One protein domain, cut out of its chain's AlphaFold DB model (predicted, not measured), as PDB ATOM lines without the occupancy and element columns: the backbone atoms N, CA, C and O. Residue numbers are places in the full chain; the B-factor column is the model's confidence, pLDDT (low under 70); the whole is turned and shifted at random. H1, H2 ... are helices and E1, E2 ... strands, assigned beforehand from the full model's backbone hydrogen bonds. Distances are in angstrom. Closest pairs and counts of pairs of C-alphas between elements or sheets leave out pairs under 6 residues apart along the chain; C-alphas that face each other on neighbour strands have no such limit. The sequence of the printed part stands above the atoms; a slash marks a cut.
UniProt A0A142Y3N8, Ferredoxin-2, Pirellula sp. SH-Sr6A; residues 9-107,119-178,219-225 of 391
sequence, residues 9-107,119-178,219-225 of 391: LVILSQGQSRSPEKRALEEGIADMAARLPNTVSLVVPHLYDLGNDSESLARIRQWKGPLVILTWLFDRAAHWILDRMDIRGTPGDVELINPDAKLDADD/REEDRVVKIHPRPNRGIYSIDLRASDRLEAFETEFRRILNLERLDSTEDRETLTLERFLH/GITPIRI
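AT A GLANCE: This is residues 9 to 107, 119 to 178 and 219 to 225 of the 391 residues of the protein "Ferredoxin-2" of Pirellula sp. SH-Sr6A (UniProt A0A142Y3N8). A twisted sheet of four parallel strands forms the core, with H1 and H6 over one face and H2 and H3 over the other, three layers in all. Residues 161 to 178, with H7, stick out of this body as a long arm, and residues 102 to 107 and 119 to 128, with H5, stick out too. The printed part has 166 residues, with seven named helices and four named strands in the order E1 H1 E2 H2 E3 H3 H4 H5 E4 H6 H7; the class is mixed, helices and strands, and the sheet's order is E2 E1 E3 E4. The whole is compact, with a radius of gyration of the C-alphas of 17.3 A, and spans 58 by 47 by 42 A.

HOW THE PARTS SIT: E1, residues 9 to 13, and E2, residues 39 to 44, are parallel at 22 degrees, with N 10 and O 40 2.8 A apart, within hydrogen-bond range. Between them in the chain H1, residues 20 to 34, completes a strand-helix-strand unit, two parallel neighbour strands with a helix between, its crossover right-handed. H1 is on the sheet at a height of 9.4 A, over E2 and E1; its closest C-alphas to E2 are those of Ala 34 and Ser 41, 4.8 A apart. H2, residues 55 to 62, is on the opposite face at a height of 10.0 A. E3, residues 67 to 71, is parallel to E1, with N 11 and O 68 at 2.8 A; E2, H2 and E3 form a split unit, with E1 between the strands, its crossover right-handed. H3, residues 75 to 84, is on the same face as H2, slantwise at 45 degrees on the local plane to E4, residues 134 to 139. E4 is parallel to E3, with N 69 and O 136 at 2.8 A. H4, residues 99 to 102, and H5, residues 124 to 127, are not on the sheet. H6, residues 146 to 163, is on the same face as H1 and touches it with residues 146 to 153 alone, the closest C-alphas being those of Ile 29 and Leu 146, 6.2 A apart. H7, residues 165 to 177, is close to H6 but not clearly touching, at a steep tilt of 61 degrees. Every O i to N i+4 pair is within hydrogen-bond range in H1, H3, H6 and H7, and 3 of 4 in H2; H4 and H5 are too short for such a pair.

IN THESE COORDINATES: E1 begins at C-alpha 9 (39.161, -47.879, -45.723). From first to last C-alpha H1 measures 20.9 A, E4 16.1 A and H6 26.1 A. H7, 18.2 A, ends at C-alpha 177 (13.119, -25.449, -36.652).

THE WHOLE: Residues 108 to 118 and 179 to 218 are not printed; the C-alphas across these cuts are 27.1 A and 38.0 A apart. The link from H3 to H4 is long, 14 residues. Confidence is low, under 70, at residues 101 to 107, 119 to 121, 164 to 176 and 219.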
ATOM      1  N   LEU A   9      38.136 -46.858 -45.494       95.75
ATOM      2  CA  LEU A   9      39.161 -47.879 -45.723       95.75
ATOM      3  C   LEU A   9      40.495 -47.193 -45.996       95.75
ATOM      4  O   LEU A   9      40.661 -46.518 -47.008       95.75
ATOM      5  N   VAL A  10      41.444 -47.392 -45.086       97.06
ATOM      6  CA  VAL A  10      42.828 -46.946 -45.228       97.06
ATOM      7  C   VAL A  10      43.640 -48.101 -45.793       97.06
ATOM      8  O   VAL A  10      43.821 -49.133 -45.149       97.06
ATOM      9  N   ILE A  11      44.119 -47.925 -47.013       97.88
ATOM     10  CA  ILE A  11      44.918 -48.889 -47.753       97.88
ATOM     11  C   ILE A  11      46.368 -48.431 -47.685       97.88
ATOM     12  O   ILE A  11      46.700 -47.345 -48.151       97.88
ATOM     13  N   LEU A  12      47.246 -49.266 -47.146       98.00
ATOM     14  CA  LEU A  12      48.680 -49.036 -47.170       98.00
ATOM     15  C   LEU A  12      49.319 -49.926 -48.240       98.00
ATOM     16  O   LEU A  12      49.475 -51.133 -48.051       98.00
ATOM     17  N   SER A  13      49.680 -49.315 -49.369       97.25
ATOM     18  CA  SER A  13      50.420 -49.956 -50.455       97.25
ATOM     19  C   SER A  13      51.906 -49.956 -50.133       97.25
ATOM     20  O   SER A  13      52.595 -48.939 -50.257       97.25
ATOM     21  N   GLN A  14      52.413 -51.128 -49.777       95.44
ATOM     22  CA  GLN A  14      53.808 -51.306 -49.411       95.44
ATOM     23  C   GLN A  14      54.779 -50.964 -50.545       95.44
ATOM     24  O   GLN A  14      54.580 -51.318 -51.710       95.44
ATOM     25  N   GLY A  15      55.898 -50.333 -50.197       93.31
ATOM     26  CA  GLY A  15      56.988 -50.089 -51.129       93.31
ATOM     27  C   GLY A  15      57.661 -51.386 -51.586       93.31
ATOM     28  O   GLY A  15      57.752 -52.374 -50.861       93.31
ATOM     29  N   GLN A  16      58.246 -51.369 -52.784       90.81
ATOM     30  CA  GLN A  16      59.071 -52.482 -53.282       90.81
ATOM     31  C   GLN A  16      60.464 -52.548 -52.626       90.81
ATOM     32  O   GLN A  16      61.242 -53.472 -52.885       90.81
ATOM     33  N   SER A  17      60.812 -51.538 -51.824       87.94
ATOM     34  CA  SER A  17      62.080 -51.459 -51.105       87.94
ATOM     35  C   SER A  17      62.086 -52.380 -49.881       87.94
ATOM     36  O   SER A  17      61.050 -52.690 -49.288       87.94
ATOM     37  N   ARG A  18      63.289 -52.801 -49.483       86.25
ATOM     38  CA  ARG A  18      63.554 -53.533 -48.235       86.25
ATOM     39  C   ARG A  18      64.147 -52.633 -47.141       86.25
ATOM     40  O   ARG A  18      64.722 -53.148 -46.191       86.25
ATOM     41  N   SER A  19      64.054 -51.307 -47.292       92.88
ATOM     42  CA  SER A  19      64.552 -50.357 -46.288       92.88
ATOM     43  C   SER A  19      63.815 -50.535 -44.951       92.88
ATOM     44  O   SER A  19      62.591 -50.387 -44.941       92.88
ATOM     45  N   PRO A  20      64.524 -50.805 -43.835       92.75
ATOM     46  CA  PRO A  20      63.900 -50.959 -42.521       92.75
ATOM     47  C   PRO A  20      63.137 -49.712 -42.065       92.75
ATOM     48  O   PRO A  20      62.054 -49.838 -41.513       92.75
ATOM     49  N   GLU A  21      63.659 -48.516 -42.345       92.81
ATOM     50  CA  GLU A  21      63.025 -47.246 -41.962       92.81
ATOM     51  C   GLU A  21      61.679 -47.056 -42.666       92.81
ATOM     52  O   GLU A  21      60.675 -46.739 -42.032       92.81
ATOM     53  N   LYS A  22      61.628 -47.345 -43.974       93.56
ATOM     54  CA  LYS A  22      60.380 -47.286 -44.747       93.56
ATOM     55  C   LYS A  22      59.360 -48.305 -44.245       93.56
ATOM     56  O   LYS A  22      58.182 -47.985 -44.162       93.56
ATOM     57  N   ARG A  23      59.814 -49.512 -43.887       94.38
ATOM     58  CA  ARG A  23      58.948 -50.554 -43.319       94.38
ATOM     59  C   ARG A  23      58.406 -50.171 -41.949       94.38
ATOM     60  O   ARG A  23      57.219 -50.351 -41.718       94.38
ATOM     61  N   ALA A  24      59.232 -49.584 -41.091       95.06
ATOM     62  CA  ALA A  24      58.793 -49.100 -39.788       95.06
ATOM     63  C   ALA A  24      57.736 -47.990 -39.915       95.06
ATOM     64  O   ALA A  24      56.746 -48.006 -39.185       95.06
ATOM     65  N   LEU A  25      57.906 -47.061 -40.866       95.69
ATOM     66  CA  LEU A  25      56.902 -46.033 -41.157       95.69
ATOM     67  C   LEU A  25      55.593 -46.656 -41.665       95.69
ATOM     68  O   LEU A  25      54.525 -46.368 -41.132       95.69
ATOM     69  N   GLU A  26      55.680 -47.548 -42.655       96.44
ATOM     70  CA  GLU A  26      54.543 -48.296 -43.206       96.44
ATOM     71  C   GLU A  26      53.753 -49.042 -42.116       96.44
ATOM     72  O   GLU A  26      52.527 -48.945 -42.042       96.44
ATOM     73  N   GLU A  27      54.452 -49.770 -41.242       94.94
ATOM     74  CA  GLU A  27      53.854 -50.508 -40.127       94.94
ATOM     75  C   GLU A  27      53.213 -49.570 -39.101       94.94
ATOM     76  O   GLU A  27      52.063 -49.784 -38.712       94.94
ATOM     77  N   GLY A  28      53.912 -48.496 -38.722       96.50
ATOM     78  CA  GLY A  28      53.411 -47.506 -37.773       96.50
ATOM     79  C   GLY A  28      52.128 -46.827 -38.251       96.50
ATOM     80  O   GLY A  28      51.178 -46.700 -37.474       96.50
ATOM     81  N   ILE A  29      52.059 -46.450 -39.532       97.31
ATOM     82  CA  ILE A  29      50.858 -45.852 -40.128       97.31
ATOM     83  C   ILE A  29      49.710 -46.862 -40.149       97.31
ATOM     84  O   ILE A  29      48.591 -46.519 -39.765       97.31
ATOM     85  N   ALA A  30      49.966 -48.106 -40.568       96.44
ATOM     86  CA  ALA A  30      48.932 -49.133 -40.645       96.44
ATOM     87  C   ALA A  30      48.320 -49.437 -39.267       96.44
ATOM     88  O   ALA A  30      47.092 -49.507 -39.142       96.44
ATOM     89  N   ASP A  31      49.154 -49.571 -38.233       96.12
ATOM     90  CA  ASP A  31      48.724 -49.836 -36.856       96.12
ATOM     91  C   ASP A  31      48.022 -48.620 -36.224       96.12
ATOM     92  O   ASP A  31      47.099 -48.754 -35.418       96.12
ATOM     93  N   MET A  32      48.440 -47.401 -36.567       95.81
ATOM     94  CA  MET A  32      47.754 -46.171 -36.169       95.81
ATOM     95  C   MET A  32      46.373 -46.053 -36.823       95.81
ATOM     96  O   MET A  32      45.392 -45.849 -36.113       95.81
ATOM     97  N   ALA A  33      46.273 -46.250 -38.141       95.31
ATOM     98  CA  ALA A  33      45.004 -46.217 -38.867       95.31
ATOM     99  C   ALA A  33      44.017 -47.269 -38.343       95.31
ATOM    100  O   ALA A  33      42.828 -46.988 -38.223       95.31
ATOM    101  N   ALA A  34      44.513 -48.455 -37.970       94.00
ATOM    102  CA  ALA A  34      43.694 -49.529 -37.416       94.00
ATOM    103  C   ALA A  34      43.020 -49.160 -36.087       94.00
ATOM    104  O   ALA A  34      42.005 -49.756 -35.761       94.00
ATOM    105  N   ARG A  35      43.576 -48.205 -35.330       92.81
ATOM    106  CA  ARG A  35      43.042 -47.744 -34.036       92.81
ATOM    107  C   ARG A  35      42.077 -46.563 -34.164       92.81
ATOM    108  O   ARG A  35      41.527 -46.121 -33.157       92.81
ATOM    109  N   LEU A  36      41.894 -46.020 -35.369       90.88
ATOM    110  CA  LEU A  36      40.959 -44.924 -35.595       90.88
ATOM    111  C   LEU A  36      39.509 -45.435 -35.616       90.88
ATOM    112  O   LEU A  36      39.236 -46.518 -36.138       90.88
ATOM    113  N   PRO A  37      38.554 -44.659 -35.075       88.19
ATOM    114  CA  PRO A  37      37.150 -45.040 -35.097       88.19
ATOM    115  C   PRO A  37      36.616 -45.032 -36.531       88.19
ATOM    116  O   PRO A  37      36.947 -44.146 -37.314       88.19
ATOM    117  N   ASN A  38      35.733 -45.981 -36.848       88.12
ATOM    118  CA  ASN A  38      35.111 -46.106 -38.171       88.12
ATOM    119  C   ASN A  38      36.110 -46.295 -39.333       88.12
ATOM    120  O   ASN A  38      35.792 -45.975 -40.481       88.12
ATOM    121  N   THR A  39      37.291 -46.841 -39.038       91.31
ATOM    122  CA  THR A  39      38.353 -47.079 -40.017       91.31
ATOM    123  C   THR A  39      38.712 -48.556 -40.085       91.31
ATOM    124  O   THR A  39      38.875 -49.224 -39.067       91.31
ATOM    125  N   VAL A  40      38.895 -49.066 -41.300       93.88
ATOM    126  CA  VAL A  40      39.534 -50.359 -41.551       93.88
ATOM    127  C   VAL A  40      40.901 -50.099 -42.158       93.88
ATOM    128  O   VAL A  40      41.009 -49.425 -43.176       93.88
ATOM    129  N   SER A  41      41.945 -50.647 -41.542       95.56
ATOM    130  CA  SER A  41      43.311 -50.576 -42.064       95.56
ATOM    131  C   SER A  41      43.653 -51.864 -42.810       95.56
ATOM    132  O   SER A  41      43.502 -52.963 -42.264       95.56
ATOM    133  N   LEU A  42      44.073 -51.731 -44.065       96.62
ATOM    134  CA  LEU A  42      44.404 -52.822 -44.971       96.62
ATOM    135  C   LEU A  42      45.795 -52.600 -45.566       96.62
ATOM    136  O   LEU A  42      46.023 -51.645 -46.299       96.62
ATOM    137  N   VAL A  43      46.716 -53.515 -45.296       97.19
ATOM    138  CA  VAL A  43      48.052 -53.529 -45.890       97.19
ATOM    139  C   VAL A  43      48.044 -54.462 -47.090       97.19
ATOM    140  O   VAL A  43      47.687 -55.637 -46.969       97.19
ATOM    141  N   VAL A  44      48.467 -53.926 -48.230       96.88
ATOM    142  CA  VAL A  44      48.544 -54.633 -49.510       96.88
ATOM    143  C   VAL A  44      49.966 -54.543 -50.066       96.88
ATOM    144  O   VAL A  44      50.720 -53.632 -49.695       96.88
ATOM    145  N   PRO A  45      50.363 -55.449 -50.974       95.88
ATOM    146  CA  PRO A  45      51.577 -55.258 -51.754       95.88
ATOM    147  C   PRO A  45      51.527 -53.970 -52.570       95.88
ATOM    148  O   PRO A  45      50.515 -53.276 -52.642       95.88
ATOM    149  N   HIS A  46      52.629 -53.674 -53.247       96.25
ATOM    150  CA  HIS A  46      52.734 -52.485 -54.072       96.25
ATOM    151  C   HIS A  46      51.574 -52.376 -55.080       96.25
ATOM    152  O   HIS A  46      51.430 -53.224 -55.961       96.25
ATOM    153  N   LEU A  47      50.783 -51.303 -54.973       96.44
ATOM    154  CA  LEU A  47      49.526 -51.080 -55.699       96.44
ATOM    155  C   LEU A  47      49.647 -51.363 -57.199       96.44
ATOM    156  O   LEU A  47      48.810 -52.038 -57.788       96.44
ATOM    157  N   TYR A  48      50.720 -50.877 -57.822       96.56
ATOM    158  CA  TYR A  48      50.929 -51.016 -59.262       96.56
ATOM    159  C   TYR A  48      51.213 -52.455 -59.717       96.56
ATOM    160  O   TYR A  48      51.000 -52.780 -60.885       96.56
ATOM    161  N   ASP A  49      51.676 -53.322 -58.818       95.75
ATOM    162  CA  ASP A  49      51.997 -54.713 -59.143       95.75
ATOM    163  C   ASP A  49      50.785 -55.644 -58.981       95.75
ATOM    164  O   ASP A  49      50.827 -56.786 -59.436       95.75
ATOM    165  N   LEU A  50      49.682 -55.165 -58.392       94.94
ATOM    166  CA  LEU A  50      48.477 -55.967 -58.196       94.94
ATOM    167  C   LEU A  50      47.889 -56.419 -59.546       94.94
ATOM    168  O   LEU A  50      47.698 -55.630 -60.477       94.94
ATOM    169  N   GLY A  51      47.636 -57.723 -59.663       91.12
ATOM    170  CA  GLY A  51      46.951 -58.341 -60.802       91.12
ATOM    171  C   GLY A  51      45.443 -58.423 -60.572       91.12
ATOM    172  O   GLY A  51      44.992 -58.345 -59.437       91.12
ATOM    173  N   ASN A  52      44.656 -58.623 -61.632       89.19
ATOM    174  CA  ASN A  52      43.187 -58.644 -61.541       89.19
ATOM    175  C   ASN A  52      42.624 -59.712 -60.589       89.19
ATOM    176  O   ASN A  52      41.553 -59.485 -60.021       89.19
ATOM    177  N   ASP A  53      43.354 -60.815 -60.415       88.81
ATOM    178  CA  ASP A  53      42.993 -61.959 -59.569       88.81
ATOM    179  C   ASP A  53      43.554 -61.853 -58.138       88.81
ATOM    180  O   ASP A  53      43.530 -62.833 -57.394       88.81
ATOM    181  N   SER A  54      44.110 -60.699 -57.746       93.94
ATOM    182  CA  SER A  54      44.709 -60.532 -56.419       93.94
ATOM    183  C   SER A  54      43.658 -60.473 -55.308       93.94
ATOM    184  O   SER A  54      42.563 -59.919 -55.478       93.94
ATOM    185  N   GLU A  55      44.001 -61.014 -54.138       94.69
ATOM    186  CA  GLU A  55      43.117 -60.993 -52.969       94.69
ATOM    187  C   GLU A  55      42.937 -59.553 -52.470       94.69
ATOM    188  O   GLU A  55      41.826 -59.143 -52.116       94.69
ATOM    189  N   SER A  56      44.002 -58.746 -52.550       94.81
ATOM    190  CA  SER A  56      43.953 -57.316 -52.232       94.81
ATOM    191  C   SER A  56      42.903 -56.579 -53.055       94.81
ATOM    192  O   SER A  56      42.066 -55.875 -52.487       94.81
ATOM    193  N   LEU A  57      42.888 -56.755 -54.382       94.50
ATOM    194  CA  LEU A  57      41.915 -56.068 -55.233       94.50
ATOM    195  C   LEU A  57      40.500 -56.587 -55.021       94.50
ATOM    196  O   LEU A  57      39.568 -55.782 -54.985       94.50
ATOM    197  N   ALA A  58      40.324 -57.898 -54.841       93.56
ATOM    198  CA  ALA A  58      39.017 -58.469 -54.534       93.56
ATOM    199  C   ALA A  58      38.410 -57.836 -53.271       93.56
ATOM    200  O   ALA A  58      37.224 -57.503 -53.257       93.56
ATOM    201  N   ARG A  59      39.231 -57.604 -52.242       93.31
ATOM    202  CA  ARG A  59      38.801 -56.980 -50.987       93.31
ATOM    203  C   ARG A  59      38.515 -55.487 -51.135       93.31
ATOM    204  O   ARG A  59      37.486 -55.022 -50.654       93.31
ATOM    205  N   ILE A  60      39.378 -54.739 -51.828       94.50
ATOM    206  CA  ILE A  60      39.183 -53.292 -52.026       94.50
ATOM    207  C   ILE A  60      37.915 -53.015 -52.857       94.50
ATOM    208  O   ILE A  60      37.149 -52.113 -52.519       94.50
ATOM    209  N   ARG A  61      37.641 -53.821 -53.894       93.25
ATOM    210  CA  ARG A  61      36.442 -53.690 -54.750       93.25
ATOM    211  C   ARG A  61      35.121 -53.881 -54.002       93.25
ATOM    212  O   ARG A  61      34.104 -53.334 -54.414       93.25
ATOM    213  N   GLN A  62      35.112 -54.652 -52.914       91.38
ATOM    214  CA  GLN A  62      33.909 -54.852 -52.095       91.38
ATOM    215  C   GLN A  62      33.578 -53.635 -51.223       91.38
ATOM    216  O   GLN A  62      32.440 -53.496 -50.766       91.38
ATOM    217  N   TRP A  63      34.551 -52.746 -51.004       92.12
ATOM    218  CA  TRP A  63      34.372 -51.559 -50.186       92.12
ATOM    219  C   TRP A  63      33.601 -50.476 -50.937       92.12
ATOM    220  O   TRP A  63      33.977 -50.105 -52.052       92.12
ATOM    221  N   LYS A  64      32.555 -49.931 -50.310       88.94
ATOM    222  CA  LYS A  64      31.695 -48.889 -50.893       88.94
ATOM    223  C   LYS A  64      31.910 -47.508 -50.278       88.94
ATOM    224  O   LYS A  64      31.589 -46.520 -50.927       88.94
ATOM    225  N   GLY A  65      32.445 -47.446 -49.058       90.56
ATOM    226  CA  GLY A  65      32.775 -46.196 -48.371       90.56
ATOM    227  C   GLY A  65      34.014 -45.481 -48.934       90.56
ATOM    228  O   GLY A  65      34.656 -45.987 -49.865       90.56
ATOM    229  N   PRO A  66      34.381 -44.323 -48.370       94.00
ATOM    230  CA  PRO A  66      35.553 -43.559 -48.793       94.00
ATOM    231  C   PRO A  66      36.861 -44.345 -48.625       94.00
ATOM    232  O   PRO A  66      36.961 -45.268 -47.806       94.00
ATOM    233  N   LEU A  67      37.861 -43.988 -49.432       95.81
ATOM    234  CA  LEU A  67      39.171 -44.641 -49.465       95.81
ATOM    235  C   LEU A  67      40.289 -43.650 -49.195       95.81
ATOM    236  O   LEU A  67      40.362 -42.620 -49.855       95.81
ATOM    237  N   VAL A  68      41.230 -44.030 -48.339       97.75
ATOM    238  CA  VAL A  68      42.562 -43.421 -48.299       97.75
ATOM    239  C   VAL A  68      43.558 -44.442 -48.821       97.75
ATOM    240  O   VAL A  68      43.595 -45.560 -48.317       97.75
ATOM    241  N   ILE A  69      44.372 -44.086 -49.806       98.00
ATOM    242  CA  ILE A  69      45.472 -44.915 -50.299       98.00
ATOM    243  C   ILE A  69      46.797 -44.235 -49.969       98.00
ATOM    244  O   ILE A  69      47.073 -43.132 -50.431       98.00
ATOM    245  N   LEU A  70      47.634 -44.910 -49.184       98.06
ATOM    246  CA  LEU A  70      49.010 -44.503 -48.933       98.06
ATOM    247  C   LEU A  70      49.949 -45.297 -49.822       98.06
ATOM    248  O   LEU A  70      49.901 -46.528 -49.835       98.06
ATOM    249  N   THR A  71      50.803 -44.605 -50.566       97.19
ATOM    250  CA  THR A  71      51.702 -45.243 -51.528       97.19
ATOM    251  C   THR A  71      52.965 -44.420 -51.760       97.19
ATOM    252  O   THR A  71      53.036 -43.249 -51.421       97.19
ATOM    253  N   TRP A  72      53.980 -45.044 -52.355       95.56
ATOM    254  CA  TRP A  72      55.209 -44.381 -52.811       95.56
ATOM    255  C   TRP A  72      55.108 -43.867 -54.259       95.56
ATOM    256  O   TRP A  72      56.115 -43.486 -54.856       95.56
ATOM    257  N   LEU A  73      53.912 -43.935 -54.846       95.44
ATOM    258  CA  LEU A  73      53.582 -43.379 -56.156       95.44
ATOM    259  C   LEU A  73      53.041 -41.959 -55.991       95.44
ATOM    260  O   LEU A  73      52.542 -41.609 -54.928       95.44
ATOM    261  N   PHE A  74      53.096 -41.161 -57.055       94.69
ATOM    262  CA  PHE A  74      52.421 -39.865 -57.067       94.69
ATOM    263  C   PHE A  74      50.895 -40.028 -57.035       94.69
ATOM    264  O   PHE A  74      50.355 -40.996 -57.578       94.69
ATOM    265  N   ASP A  75      50.207 -39.048 -56.456       93.06
ATOM    266  CA  ASP A  75      48.769 -39.093 -56.163       93.06
ATOM    267  C   ASP A  75      47.920 -39.388 -57.404       93.06
ATOM    268  O   ASP A  75      47.077 -40.286 -57.410       93.06
ATOM    269  N   ARG A  76      48.213 -38.693 -58.508       92.94
ATOM    270  CA  ARG A  76      47.531 -38.892 -59.792       92.94
ATOM    271  C   ARG A  76      47.743 -40.304 -60.332       92.94
ATOM    272  O   ARG A  76      46.800 -40.926 -60.817       92.94
ATOM    273  N   ALA A  77      48.959 -40.839 -60.228       96.12
ATOM    274  CA  ALA A  77      49.232 -42.214 -60.630       96.12
ATOM    275  C   ALA A  77      48.435 -43.208 -59.776       96.12
ATOM    276  O   ALA A  77      47.812 -44.115 -60.323       96.12
ATOM    277  N   ALA A  78      48.417 -43.023 -58.454       96.94
ATOM    278  CA  ALA A  78      47.674 -43.877 -57.531       96.94
ATOM    279  C   ALA A  78      46.172 -43.900 -57.858       96.94
ATOM    280  O   ALA A  78      45.591 -44.977 -58.005       96.94
ATOM    281  N   HIS A  79      45.577 -42.722 -58.052       96.56
ATOM    282  CA  HIS A  79      44.167 -42.572 -58.393       96.56
ATOM    283  C   HIS A  79      43.799 -43.319 -59.683       96.56
ATOM    284  O   HIS A  79      42.876 -44.131 -59.692       96.56
ATOM    285  N   TRP A  80      44.551 -43.110 -60.767       96.69
ATOM    286  CA  TRP A  80      44.218 -43.726 -62.055       96.69
ATOM    287  C   TRP A  80      44.559 -45.219 -62.136       96.69
ATOM    288  O   TRP A  80      43.946 -45.942 -62.924       96.69
ATOM    289  N   ILE A  81      45.477 -45.724 -61.300       97.31
ATOM    290  CA  ILE A  81      45.646 -47.176 -61.119       97.31
ATOM    291  C   ILE A  81      44.382 -47.775 -60.491       97.31
ATOM    292  O   ILE A  81      43.897 -48.798 -60.976       97.31
ATOM    293  N   LEU A  82      43.832 -47.140 -59.449       96.75
ATOM    294  CA  LEU A  82      42.595 -47.589 -58.803       96.75
ATOM    295  C   LEU A  82      41.403 -47.542 -59.769       96.75
ATOM    296  O   LEU A  82      40.695 -48.541 -59.890       96.75
ATOM    297  N   ASP A  83      41.230 -46.447 -60.518       95.62
ATOM    298  CA  ASP A  83      40.165 -46.308 -61.528       95.62
ATOM    299  C   ASP A  83      40.249 -47.433 -62.575       95.62
ATOM    300  O   ASP A  83      39.267 -48.139 -62.814       95.62
ATOM    301  N   ARG A  84      41.457 -47.712 -63.089       94.69
ATOM    302  CA  ARG A  84      41.731 -48.841 -63.992       94.69
ATOM    303  C   ARG A  84      41.370 -50.205 -63.392       94.69
ATOM    304  O   ARG A  84      40.996 -51.116 -64.126       94.69
ATOM    305  N   MET A  85      41.527 -50.370 -62.083       94.94
ATOM    306  CA  MET A  85      41.201 -51.602 -61.361       94.94
ATOM    307  C   MET A  85      39.711 -51.699 -60.989       94.94
ATOM    308  O   MET A  85      39.336 -52.629 -60.273       94.94
ATOM    309  N   ASP A  86      38.869 -50.798 -61.509       93.50
ATOM    310  CA  ASP A  86      37.437 -50.645 -61.209       93.50
ATOM    311  C   ASP A  86      37.153 -50.239 -59.751       93.50
ATOM    312  O   ASP A  86      36.099 -50.508 -59.181       93.50
ATOM    313  N   ILE A  87      38.110 -49.550 -59.129       95.19
ATOM    314  CA  ILE A  87      37.962 -48.894 -57.830       95.19
ATOM    315  C   ILE A  87      37.807 -47.398 -58.116       95.19
ATOM    316  O   ILE A  87      38.726 -46.599 -57.950       95.19
ATOM    317  N   ARG A  88      36.637 -47.042 -58.649       94.25
ATOM    318  CA  ARG A  88      36.339 -45.691 -59.137       94.25
ATOM    319  C   ARG A  88      35.826 -44.785 -58.020       94.25
ATOM    320  O   ARG A  88      35.154 -45.243 -57.092       94.25
ATOM    321  N   GLY A  89      36.107 -43.495 -58.149       93.88
ATOM    322  CA  GLY A  89      35.697 -42.447 -57.218       93.88
ATOM    323  C   GLY A  89      36.239 -41.093 -57.654       93.88
ATOM    324  O   GLY A  89      36.940 -40.994 -58.659       93.88
ATOM    325  N   THR A  90      35.899 -40.048 -56.919       93.56
ATOM    326  CA  THR A  90      36.396 -38.692 -57.152       93.56
ATOM    327  C   THR A  90      37.676 -38.467 -56.345       93.56
ATOM    328  O   THR A  90      37.731 -38.888 -55.186       93.56
ATOM    329  N   PRO A  91      38.714 -37.821 -56.914       93.75
ATOM    330  CA  PRO A  91      39.876 -37.406 -56.136       93.75
ATOM    331  C   PRO A  91      39.436 -36.553 -54.941       93.75
ATOM    332  O   PRO A  91      38.705 -35.580 -55.117       93.75
ATOM    333  N   GLY A  92      39.836 -36.956 -53.739       92.56
ATOM    334  CA  GLY A  92      39.612 -36.193 -52.515       92.56
ATOM    335  C   GLY A  92      40.731 -35.182 -52.275       92.56
ATOM    336  O   GLY A  92      41.859 -35.385 -52.725       92.56
ATOM    337  N   ASP A  93      40.421 -34.108 -51.554       92.00
ATOM    338  CA  ASP A  93      41.401 -33.090 -51.170       92.00
ATOM    339  C   ASP A  93      42.310 -33.592 -50.038       92.00
ATOM    340  O   ASP A  93      41.811 -34.124 -49.041       92.00
ATOM    341  N   VAL A  94      43.626 -33.422 -50.183       93.75
ATOM    342  CA  VAL A  94      44.665 -33.901 -49.256       93.75
ATOM    343  C   VAL A  94      45.597 -32.748 -48.899       93.75
ATOM    344  O   VAL A  94      46.227 -32.155 -49.772       93.75
ATOM    345  N   GLU A  95      45.732 -32.460 -47.604       93.75
ATOM    346  CA  GLU A  95      46.578 -31.356 -47.120       93.75
ATOM    347  C   GLU A  95      48.023 -31.792 -46.843       93.75
ATOM    348  O   GLU A  95      48.947 -30.973 -46.831       93.75
ATOM    349  N   LEU A  96      48.245 -33.094 -46.649       93.12
ATOM    350  CA  LEU A  96      49.573 -33.666 -46.457       93.12
ATOM    351  C   LEU A  96      50.278 -33.856 -47.808       93.12
ATOM    352  O   LEU A  96      50.295 -34.949 -48.372       93.12
ATOM    353  N   ILE A  97      50.845 -32.769 -48.331       88.25
ATOM    354  CA  ILE A  97      51.441 -32.713 -49.673       88.25
ATOM    355  C   ILE A  97      52.935 -33.054 -49.634       88.25
ATOM    356  O   ILE A  97      53.676 -32.591 -48.766       88.25
ATOM    357  N   ASN A  98      53.395 -33.820 -50.625       84.50
ATOM    358  CA  ASN A  98      54.811 -34.108 -50.822       84.50
ATOM    359  C   ASN A  98      55.596 -32.842 -51.236       84.50
ATOM    360  O   ASN A  98      55.281 -32.264 -52.279       84.50
ATOM    361  N   PRO A  99      56.636 -32.423 -50.485       78.12
ATOM    362  CA  PRO A  99      57.447 -31.261 -50.854       78.12
ATOM    363  C   PRO A  99      58.161 -31.440 -52.202       78.12
ATOM    364  O   PRO A  99      58.258 -30.484 -52.968       78.12
ATOM    365  N   ASP A 100      58.581 -32.663 -52.540       71.38
ATOM    366  CA  ASP A 100      59.294 -32.950 -53.789       71.38
ATOM    367  C   ASP A 100      58.383 -32.866 -55.024       71.38
ATOM    368  O   ASP A 100      58.867 -32.786 -56.150       71.38
ATOM    369  N   ALA A 101      57.058 -32.884 -54.838       66.75
ATOM    370  CA  ALA A 101      56.107 -32.757 -55.938       66.75
ATOM    371  C   ALA A 101      56.043 -31.331 -56.514       66.75
ATOM    372  O   ALA A 101      55.456 -31.148 -57.575       66.75
ATOM    373  N   LYS A 102      56.632 -30.333 -55.838       57.38
ATOM    374  CA  LYS A 102      56.627 -28.924 -56.266       57.38
ATOM    375  C   LYS A 102      57.875 -28.497 -57.049       57.38
ATOM    376  O   LYS A 102      57.898 -27.399 -57.581       57.38
ATOM    377  N   LEU A 103      58.902 -29.345 -57.130       50.19
ATOM    378  CA  LEU A 103      60.236 -28.956 -57.613       50.19
ATOM    379  C   LEU A 103      60.327 -28.648 -59.119       50.19
ATOM    380  O   LEU A 103      61.328 -28.076 -59.533       50.19
ATOM    381  N   ASP A 104      59.313 -28.981 -59.922       49.34
ATOM    382  CA  ASP A 104      59.284 -28.652 -61.356       49.34
ATOM    383  C   ASP A 104      58.500 -27.346 -61.653       49.34
ATOM    384  O   ASP A 104      58.288 -27.028 -62.819       49.34
ATOM    385  N   ALA A 105      58.038 -26.611 -60.627       46.31
ATOM    386  CA  ALA A 105      57.221 -25.395 -60.785       46.31
ATOM    387  C   ALA A 105      57.997 -24.068 -60.625       46.31
ATOM    388  O   ALA A 105      57.465 -23.022 -60.975       46.31
ATOM    389  N   ASP A 106      59.234 -24.098 -60.115       38.28
ATOM    390  CA  ASP A 106      59.952 -22.885 -59.679       38.28
ATOM    391  C   ASP A 106      61.128 -22.464 -60.595       38.28
ATOM    392  O   ASP A 106      61.892 -21.582 -60.210       38.28
ATOM    393  N   ASP A 107      61.317 -23.062 -61.783       42.19
ATOM    394  CA  ASP A 107      62.487 -22.769 -62.652       42.19
ATOM    395  C   ASP A 107      62.173 -21.946 -63.923       42.19
ATOM    396  O   ASP A 107      63.076 -21.699 -64.718       42.19
ATOM    397  N   ARG A 119      39.352 -23.743 -74.613       48.38
ATOM    398  CA  ARG A 119      38.570 -24.720 -75.334       48.38
ATOM    399  C   ARG A 119      38.210 -25.756 -74.285       48.38
ATOM    400  O   ARG A 119      39.078 -26.465 -73.775       48.38
ATOM    401  N   GLU A 120      36.934 -25.776 -73.912       56.16
ATOM    402  CA  GLU A 120      36.322 -26.839 -73.128       56.16
ATOM    403  C   GLU A 120      36.435 -28.133 -73.938       56.16
ATOM    404  O   GLU A 120      35.477 -28.608 -74.536       56.16
ATOM    405  N   GLU A 121      37.636 -28.687 -74.032       66.50
ATOM    406  CA  GLU A 121      37.845 -29.956 -74.690       66.50
ATOM    407  C   GLU A 121      37.123 -31.013 -73.854       66.50
ATOM    408  O   GLU A 121      37.237 -31.060 -72.618       66.50
ATOM    409  N   ASP A 122      36.331 -31.842 -74.528       84.31
ATOM    410  CA  ASP A 122      35.570 -32.910 -73.900       84.31
ATOM    411  C   ASP A 122      36.530 -33.982 -73.378       84.31
ATOM    412  O   ASP A 122      36.935 -34.916 -74.070       84.31
ATOM    413  N   ARG A 123      36.938 -33.819 -72.118       91.88
ATOM    414  CA  ARG A 123      37.779 -34.787 -71.418       91.88
ATOM    415  C   ARG A 123      37.004 -36.086 -71.216       91.88
ATOM    416  O   ARG A 123      35.825 -36.067 -70.851       91.88
ATOM    417  N   VAL A 124      37.695 -37.220 -71.326       91.62
ATOM    418  CA  VAL A 124      37.120 -38.558 -71.097       91.62
ATOM    419  C   VAL A 124      36.469 -38.654 -69.719       91.62
ATOM    420  O   VAL A 124      35.505 -39.400 -69.528       91.62
ATOM    421  N   VAL A 125      36.941 -37.859 -68.749       91.56
ATOM    422  CA  VAL A 125      36.346 -37.852 -67.418       91.56
ATOM    423  C   VAL A 125      34.848 -37.517 -67.422       91.56
ATOM    424  O   VAL A 125      34.088 -38.082 -66.634       91.56
ATOM    425  N   LYS A 126      34.422 -36.654 -68.354       89.56
ATOM    426  CA  LYS A 126      33.034 -36.204 -68.522       89.56
ATOM    427  C   LYS A 126      32.147 -37.265 -69.186       89.56
ATOM    428  O   LYS A 126      30.960 -37.325 -68.888       89.56
ATOM    429  N   ILE A 127      32.721 -38.115 -70.043       86.75
ATOM    430  CA  ILE A 127      32.000 -39.189 -70.751       86.75
ATOM    431  C   ILE A 127      31.555 -40.276 -69.764       86.75
ATOM    432  O   ILE A 127      30.420 -40.746 -69.809       86.75
ATOM    433  N   HIS A 128      32.442 -40.641 -68.834       82.94
ATOM    434  CA  HIS A 128      32.210 -41.702 -67.851       82.94
ATOM    435  C   HIS A 128      32.270 -41.146 -66.425       82.94
ATOM    436  O   HIS A 128      33.301 -41.282 -65.766       82.94
ATOM    437  N   PRO A 129      31.212 -40.504 -65.905       86.44
ATOM    438  CA  PRO A 129      31.262 -39.892 -64.581       86.44
ATOM    439  C   PRO A 129      31.594 -40.927 -63.498       86.44
ATOM    440  O   PRO A 129      31.124 -42.070 -63.520       86.44
ATOM    441  N   ARG A 130      32.439 -40.522 -62.547       90.06
ATOM    442  CA  ARG A 130      32.853 -41.373 -61.426       90.06
ATOM    443  C   ARG A 130      31.770 -41.351 -60.348       90.06
ATOM    444  O   ARG A 130      31.052 -40.356 -60.232       90.06
ATOM    445  N   PRO A 131      31.629 -42.429 -59.560       91.06
ATOM    446  CA  PRO A 131      30.730 -42.408 -58.417       91.06
ATOM    447  C   PRO A 131      31.165 -41.320 -57.431       91.06
ATOM    448  O   PRO A 131      32.359 -41.056 -57.278       91.06
ATOM    449  N   ASN A 132      30.191 -40.721 -56.747       88.56
ATOM    450  CA  ASN A 132      30.441 -39.755 -55.683       88.56
ATOM    451  C   ASN A 132      30.981 -40.481 -54.439       88.56
ATOM    452  O   ASN A 132      30.220 -40.884 -53.562       88.56
ATOM    453  N   ARG A 133      32.287 -40.747 -54.445       90.44
ATOM    454  CA  ARG A 133      33.036 -41.467 -53.415       90.44
ATOM    455  C   ARG A 133      34.441 -40.883 -53.366       90.44
ATOM    456  O   ARG A 133      35.156 -40.989 -54.363       90.44
ATOM    457  N   GLY A 134      34.847 -40.347 -52.219       93.75
ATOM    458  CA  GLY A 134      36.190 -39.815 -52.025       93.75
ATOM    459  C   GLY A 134      37.275 -40.890 -52.129       93.75
ATOM    460  O   GLY A 134      37.201 -41.944 -51.486       93.75
ATOM    461  N   ILE A 135      38.292 -40.617 -52.948       96.75
ATOM    462  CA  ILE A 135      39.558 -41.354 -52.992       96.75
ATOM    463  C   ILE A 135      40.686 -40.372 -52.684       96.75
ATOM    464  O   ILE A 135      41.077 -39.568 -53.531       96.75
ATOM    465  N   TYR A 136      41.226 -40.471 -51.477       97.12
ATOM    466  CA  TYR A 136      42.310 -39.637 -50.968       97.12
ATOM    467  C   TYR A 136      43.634 -40.364 -51.178       97.12
ATOM    468  O   TYR A 136      43.870 -41.416 -50.583       97.12
ATOM    469  N   SER A 137      44.492 -39.836 -52.048       96.38
ATOM    470  CA  SER A 137      45.816 -40.412 -52.296       96.38
ATOM    471  C   SER A 137      46.855 -39.634 -51.507       96.38
ATOM    472  O   SER A 137      46.934 -38.422 -51.653       96.38
ATOM    473  N   ILE A 138      47.612 -40.324 -50.657       96.12
ATOM    474  CA  ILE A 138      48.655 -39.722 -49.830       96.12
ATOM    475  C   ILE A 138      49.995 -40.344 -50.210       96.12
ATOM    476  O   ILE A 138      50.223 -41.546 -50.030       96.12
ATOM    477  N   ASP A 139      50.899 -39.508 -50.702       95.19
ATOM    478  CA  ASP A 139      52.283 -39.886 -50.944       95.19
ATOM    479  C   ASP A 139      53.032 -40.100 -49.617       95.19
ATOM    480  O   ASP A 139      53.157 -39.200 -48.785       95.19
ATOM    481  N   LEU A 140      53.597 -41.292 -49.425       95.94
ATOM    482  CA  LEU A 140      54.389 -41.649 -48.242       95.94
ATOM    483  C   LEU A 140      55.681 -40.827 -48.098       95.94
ATOM    484  O   LEU A 140      56.316 -40.871 -47.048       95.94
ATOM    485  N   ARG A 141      56.082 -40.074 -49.128       93.75
ATOM    486  CA  ARG A 141      57.198 -39.116 -49.069       93.75
ATOM    487  C   ARG A 141      56.819 -37.787 -48.411       93.75
ATOM    488  O   ARG A 141      57.715 -37.008 -48.110       93.75
ATOM    489  N   ALA A 142      55.533 -37.524 -48.168       93.69
ATOM    490  CA  ALA A 142      55.077 -36.247 -47.624       93.69
ATOM    491  C   ALA A 142      55.535 -35.974 -46.184       93.69
ATOM    492  O   ALA A 142      55.707 -34.820 -45.797       93.69
ATOM    493  N   SER A 143      55.757 -37.016 -45.382       94.81
ATOM    494  CA  SER A 143      56.314 -36.878 -44.037       94.81
ATOM    495  C   SER A 143      56.965 -38.174 -43.566       94.81
ATOM    496  O   SER A 143      56.541 -39.267 -43.931       94.81
ATOM    497  N   ASP A 144      57.965 -38.055 -42.699       93.88
ATOM    498  CA  ASP A 144      58.553 -39.148 -41.924       93.88
ATOM    499  C   ASP A 144      57.913 -39.299 -40.528       93.88
ATOM    500  O   ASP A 144      58.278 -40.194 -39.763       93.88
ATOM    501  N   ARG A 145      56.938 -38.444 -40.184       94.69
ATOM    502  CA  ARG A 145      56.293 -38.394 -38.867       94.69
ATOM    503  C   ARG A 145      54.897 -38.996 -38.885       94.69
ATOM    504  O   ARG A 145      54.026 -38.536 -39.619       94.69
ATOM    505  N   LEU A 146      54.639 -39.945 -37.984       95.19
ATOM    506  CA  LEU A 146      53.326 -40.589 -37.842       95.19
ATOM    507  C   LEU A 146      52.211 -39.592 -37.496       95.19
ATOM    508  O   LEU A 146      51.104 -39.705 -38.018       95.19
ATOM    509  N   GLU A 147      52.513 -38.579 -36.678       95.94
ATOM    510  CA  GLU A 147      51.520 -37.588 -36.242       95.94
ATOM    511  C   GLU A 147      50.917 -36.783 -37.408       95.94
ATOM    512  O   GLU A 147      49.759 -36.361 -37.337       95.94
ATOM    513  N   ALA A 148      51.684 -36.576 -38.486       96.81
ATOM    514  CA  ALA A 148      51.214 -35.863 -39.670       96.81
ATOM    515  C   ALA A 148      50.112 -36.660 -40.387       96.81
ATOM    516  O   ALA A 148      49.036 -36.130 -40.661       96.81
ATOM    517  N   PHE A 149      50.341 -37.960 -40.596       96.94
ATOM    518  CA  PHE A 149      49.351 -38.869 -41.178       96.94
ATOM    519  C   PHE A 149      48.119 -39.021 -40.280       96.94
ATOM    520  O   PHE A 149      46.996 -39.051 -40.773       96.94
ATOM    521  N   GLU A 150      48.301 -39.084 -38.958       95.56
ATOM    522  CA  GLU A 150      47.182 -39.173 -38.012       95.56
ATOM    523  C   GLU A 150      46.262 -37.952 -38.083       95.56
ATOM    524  O   GLU A 150      45.035 -38.079 -38.071       95.56
ATOM    525  N   THR A 151      46.870 -36.766 -38.142       96.75
ATOM    526  CA  THR A 151      46.157 -35.493 -38.271       96.75
ATOM    527  C   THR A 151      45.351 -35.481 -39.562       96.75
ATOM    528  O   THR A 151      44.159 -35.167 -39.535       96.75
ATOM    529  N   GLU A 152      45.964 -35.920 -40.661       96.94
ATOM    530  CA  GLU A 152      45.309 -35.970 -41.962       96.94
ATOM    531  C   GLU A 152      44.165 -36.991 -42.013       96.94
ATOM    532  O   GLU A 152      43.070 -36.673 -42.474       96.94
ATOM    533  N   PHE A 153      44.338 -38.191 -41.452       95.62
ATOM    534  CA  PHE A 153      43.249 -39.171 -41.377       95.62
ATOM    535  C   PHE A 153      42.059 -38.650 -40.573       95.62
ATOM    536  O   PHE A 153      40.913 -38.851 -40.971       95.62
ATOM    537  N   ARG A 154      42.305 -37.963 -39.450       94.50
ATOM    538  CA  ARG A 154      41.227 -37.341 -38.668       94.50
ATOM    539  C   ARG A 154      40.521 -36.240 -39.448       94.50
ATOM    540  O   ARG A 154      39.300 -36.126 -39.344       94.50
ATOM    541  N   ARG A 155      41.262 -35.443 -40.220       95.56
ATOM    542  CA  ARG A 155      40.696 -34.409 -41.089       95.56
ATOM    543  C   ARG A 155      39.777 -35.026 -42.144       95.56
ATOM    544  O   ARG A 155      38.618 -34.629 -42.220       95.56
ATOM    545  N   ILE A 156      40.249 -36.048 -42.861       94.81
ATOM    546  CA  ILE A 156      39.474 -36.771 -43.883       94.81
ATOM    547  C   ILE A 156      38.224 -37.425 -43.275       94.81
ATOM    548  O   ILE A 156      37.130 -37.271 -43.810       94.81
ATOM    549  N   LEU A 157      38.351 -38.093 -42.121       92.12
ATOM    550  CA  LEU A 157      37.208 -38.678 -41.406       92.12
ATOM    551  C   LEU A 157      36.141 -37.634 -41.060       92.12
ATOM    552  O   LEU A 157      34.947 -37.908 -41.176       92.12
ATOM    553  N   ASN A 158      36.559 -36.444 -40.621       91.50
ATOM    554  CA  ASN A 158      35.635 -35.356 -40.319       91.50
ATOM    555  C   ASN A 158      34.980 -34.800 -41.588       91.50
ATOM    556  O   ASN A 158      33.788 -34.511 -41.560       91.50
ATOM    557  N   LEU A 159      35.732 -34.670 -42.683       90.25
ATOM    558  CA  LEU A 159      35.228 -34.170 -43.961       90.25
ATOM    559  C   LEU A 159      34.149 -35.098 -44.542       90.25
ATOM    560  O   LEU A 159      33.037 -34.652 -44.802       90.25
ATOM    561  N   GLU A 160      34.418 -36.402 -44.607       88.56
ATOM    562  CA  GLU A 160      33.460 -37.415 -45.082       88.56
ATOM    563  C   GLU A 160      32.211 -37.522 -44.190       88.56
ATOM    564  O   GLU A 160      31.100 -37.790 -44.662       88.56
ATOM    565  N   ARG A 161      32.356 -37.255 -42.883       83.81
ATOM    566  CA  ARG A 161      31.203 -37.168 -41.978       83.81
ATOM    567  C   ARG A 161      30.298 -35.986 -42.327       83.81
ATOM    568  O   ARG A 161      29.086 -36.135 -42.282       83.81
ATOM    569  N   LEU A 162      30.874 -34.834 -42.671       81.56
ATOM    570  CA  LEU A 162      30.116 -33.622 -43.008       81.56
ATOM    571  C   LEU A 162      29.443 -33.699 -44.386       81.56
ATOM    572  O   LEU A 162      28.378 -33.105 -44.573       81.56
ATOM    573  N   ASP A 163      30.043 -34.419 -45.335       72.12
ATOM    574  CA  ASP A 163      29.501 -34.590 -46.689       72.12
ATOM    575  C   ASP A 163      28.398 -35.653 -46.782       72.12
ATOM    576  O   ASP A 163      27.584 -35.622 -47.712       72.12
ATOM    577  N   SER A 164      28.306 -36.554 -45.800       66.25
ATOM    578  CA  SER A 164      27.199 -37.504 -45.685       66.25
ATOM    579  C   SER A 164      25.876 -36.731 -45.554       66.25
ATOM    580  O   SER A 164      25.591 -36.090 -44.547       66.25
ATOM    581  N   THR A 165      25.066 -36.770 -46.614       52.41
ATOM    582  CA  THR A 165      23.881 -35.929 -46.877       52.41
ATOM    583  C   THR A 165      22.843 -35.855 -45.752       52.41
ATOM    584  O   THR A 165      22.071 -34.897 -45.702       52.41
ATOM    585  N   GLU A 166      22.842 -36.815 -44.828       52.62
ATOM    586  CA  GLU A 166      21.950 -36.841 -43.665       52.62
ATOM    587  C   GLU A 166      22.233 -35.690 -42.682       52.62
ATOM    588  O   GLU A 166      21.286 -35.121 -42.134       52.62
ATOM    589  N   ASP A 167      23.493 -35.260 -42.537       47.25
ATOM    590  CA  ASP A 167      23.872 -34.162 -41.636       47.25
ATOM    591  C   ASP A 167      23.582 -32.787 -42.257       47.25
ATOM    592  O   ASP A 167      23.187 -31.854 -41.561       47.25
ATOM    593  N   ARG A 168      23.692 -32.635 -43.585       48.31
ATOM    594  CA  ARG A 168      23.338 -31.368 -44.254       48.31
ATOM    595  C   ARG A 168      21.848 -31.076 -44.156       48.31
ATOM    596  O   ARG A 168      21.492 -29.927 -43.885       48.31
ATOM    597  N   GLU A 169      20.993 -32.077 -44.361       50.88
ATOM    598  CA  GLU A 169      19.540 -31.930 -44.231       50.88
ATOM    599  C   GLU A 169      19.116 -31.758 -42.772       50.88
ATOM    600  O   GLU A 169      18.329 -30.860 -42.491       50.88
ATOM    601  N   THR A 170      19.675 -32.509 -41.818       53.47
ATOM    602  CA  THR A 170      19.347 -32.313 -40.392       53.47
ATOM    603  C   THR A 170      19.865 -30.989 -39.842       53.47
ATOM    604  O   THR A 170      19.110 -30.312 -39.158       53.47
ATOM    605  N   LEU A 171      21.070 -30.530 -40.196       55.47
ATOM    606  CA  LEU A 171      21.578 -29.220 -39.766       55.47
ATOM    607  C   LEU A 171      20.814 -28.055 -40.414       55.47
ATOM    608  O   LEU A 171      20.631 -27.007 -39.787       55.47
ATOM    609  N   THR A 172      20.351 -28.202 -41.661       60.84
ATOM    610  CA  THR A 172      19.473 -27.191 -42.275       60.84
ATOM    611  C   THR A 172      18.067 -27.225 -41.691       60.84
ATOM    612  O   THR A 172      17.529 -26.151 -41.425       60.84
ATOM    613  N   LEU A 173      17.499 -28.404 -41.421       63.22
ATOM    614  CA  LEU A 173      16.182 -28.565 -40.805       63.22
ATOM    615  C   LEU A 173      16.182 -28.103 -39.339       63.22
ATOM    616  O   LEU A 173      15.298 -27.349 -38.955       63.22
ATOM    617  N   GLU A 174      17.186 -28.456 -38.533       63.12
ATOM    618  CA  GLU A 174      17.344 -27.979 -37.150       63.12
ATOM    619  C   GLU A 174      17.536 -26.465 -37.097       63.12
ATOM    620  O   GLU A 174      16.915 -25.801 -36.271       63.12
ATOM    621  N   ARG A 175      18.318 -25.880 -38.014       69.31
ATOM    622  CA  ARG A 175      18.454 -24.417 -38.109       69.31
ATOM    623  C   ARG A 175      17.160 -23.731 -38.559       69.31
ATOM    624  O   ARG A 175      16.945 -22.567 -38.224       69.31
ATOM    625  N   PHE A 176      16.302 -24.434 -39.299       69.75
ATOM    626  CA  PHE A 176      14.978 -23.958 -39.704       69.75
ATOM    627  C   PHE A 176      13.942 -24.085 -38.572       69.75
ATOM    628  O   PHE A 176      13.108 -23.200 -38.399       69.75
ATOM    629  N   LEU A 177      14.010 -25.164 -37.783       72.75
ATOM    630  CA  LEU A 177      13.119 -25.449 -36.652       72.75
ATOM    631  C   LEU A 177      13.496 -24.657 -35.390       72.75
ATOM    632  O   LEU A 177      12.621 -24.278 -34.609       72.75
ATOM    633  N   HIS A 178      14.784 -24.365 -35.209       72.44
ATOM    634  CA  HIS A 178      15.340 -23.628 -34.075       72.44
ATOM    635  C   HIS A 178      16.275 -22.508 -34.557       72.44
ATOM    636  O   HIS A 178      17.496 -22.590 -34.400       72.44
ATOM    637  N   GLY A 219      38.829 -53.726 -35.704       55.94
ATOM    638  CA  GLY A 219      39.793 -52.630 -35.876       55.94
ATOM    639  C   GLY A 219      40.628 -52.347 -34.630       55.94
ATOM    640  O   GLY A 219      40.487 -51.308 -34.004       55.94
ATOM    641  N   ILE A 220      41.495 -53.285 -34.242       71.19
ATOM    642  CA  ILE A 220      42.630 -52.975 -33.347       71.19
ATOM    643  C   ILE A 220      43.949 -53.237 -34.079       71.19
ATOM    644  O   ILE A 220      44.948 -52.562 -33.838       71.19
ATOM    645  N   THR A 221      43.949 -54.186 -35.015       88.75
ATOM    646  CA  THR A 221      45.103 -54.552 -35.834       88.75
ATOM    647  C   THR A 221      44.780 -54.383 -37.317       88.75
ATOM    648  O   THR A 221      43.640 -54.616 -37.731       88.75
ATOM    649  N   PRO A 222      45.757 -53.979 -38.142       93.00
ATOM    650  CA  PRO A 222      45.538 -53.871 -39.572       93.00
ATOM    651  C   PRO A 222      45.455 -55.263 -40.205       93.00
ATOM    652  O   PRO A 222      46.194 -56.184 -39.841       93.00
ATOM    653  N   ILE A 223      44.560 -55.408 -41.181       94.38
ATOM    654  CA  ILE A 223      44.468 -56.611 -42.006       94.38
ATOM    655  C   ILE A 223      45.646 -56.609 -42.974       94.38
ATOM    656  O   ILE A 223      45.884 -55.615 -43.654       94.38
ATOM    657  N   ARG A 224      46.383 -57.717 -43.049       94.56
ATOM    658  CA  ARG A 224      47.517 -57.882 -43.964       94.56
ATOM    659  C   ARG A 224      47.221 -59.036 -44.911       94.56
ATOM    660  O   ARG A 224      46.873 -60.118 -44.445       94.56
ATOM    661  N   ILE A 225      47.355 -58.790 -46.208       90.50
ATOM    662  CA  ILE A 225      47.217 -59.817 -47.241       90.50
ATOM    663  C   ILE A 225      48.621 -60.213 -47.686       90.50
ATOM    664  O   ILE A 225      49.379 -59.379 -48.182       90.50
TER     665      ILE A 225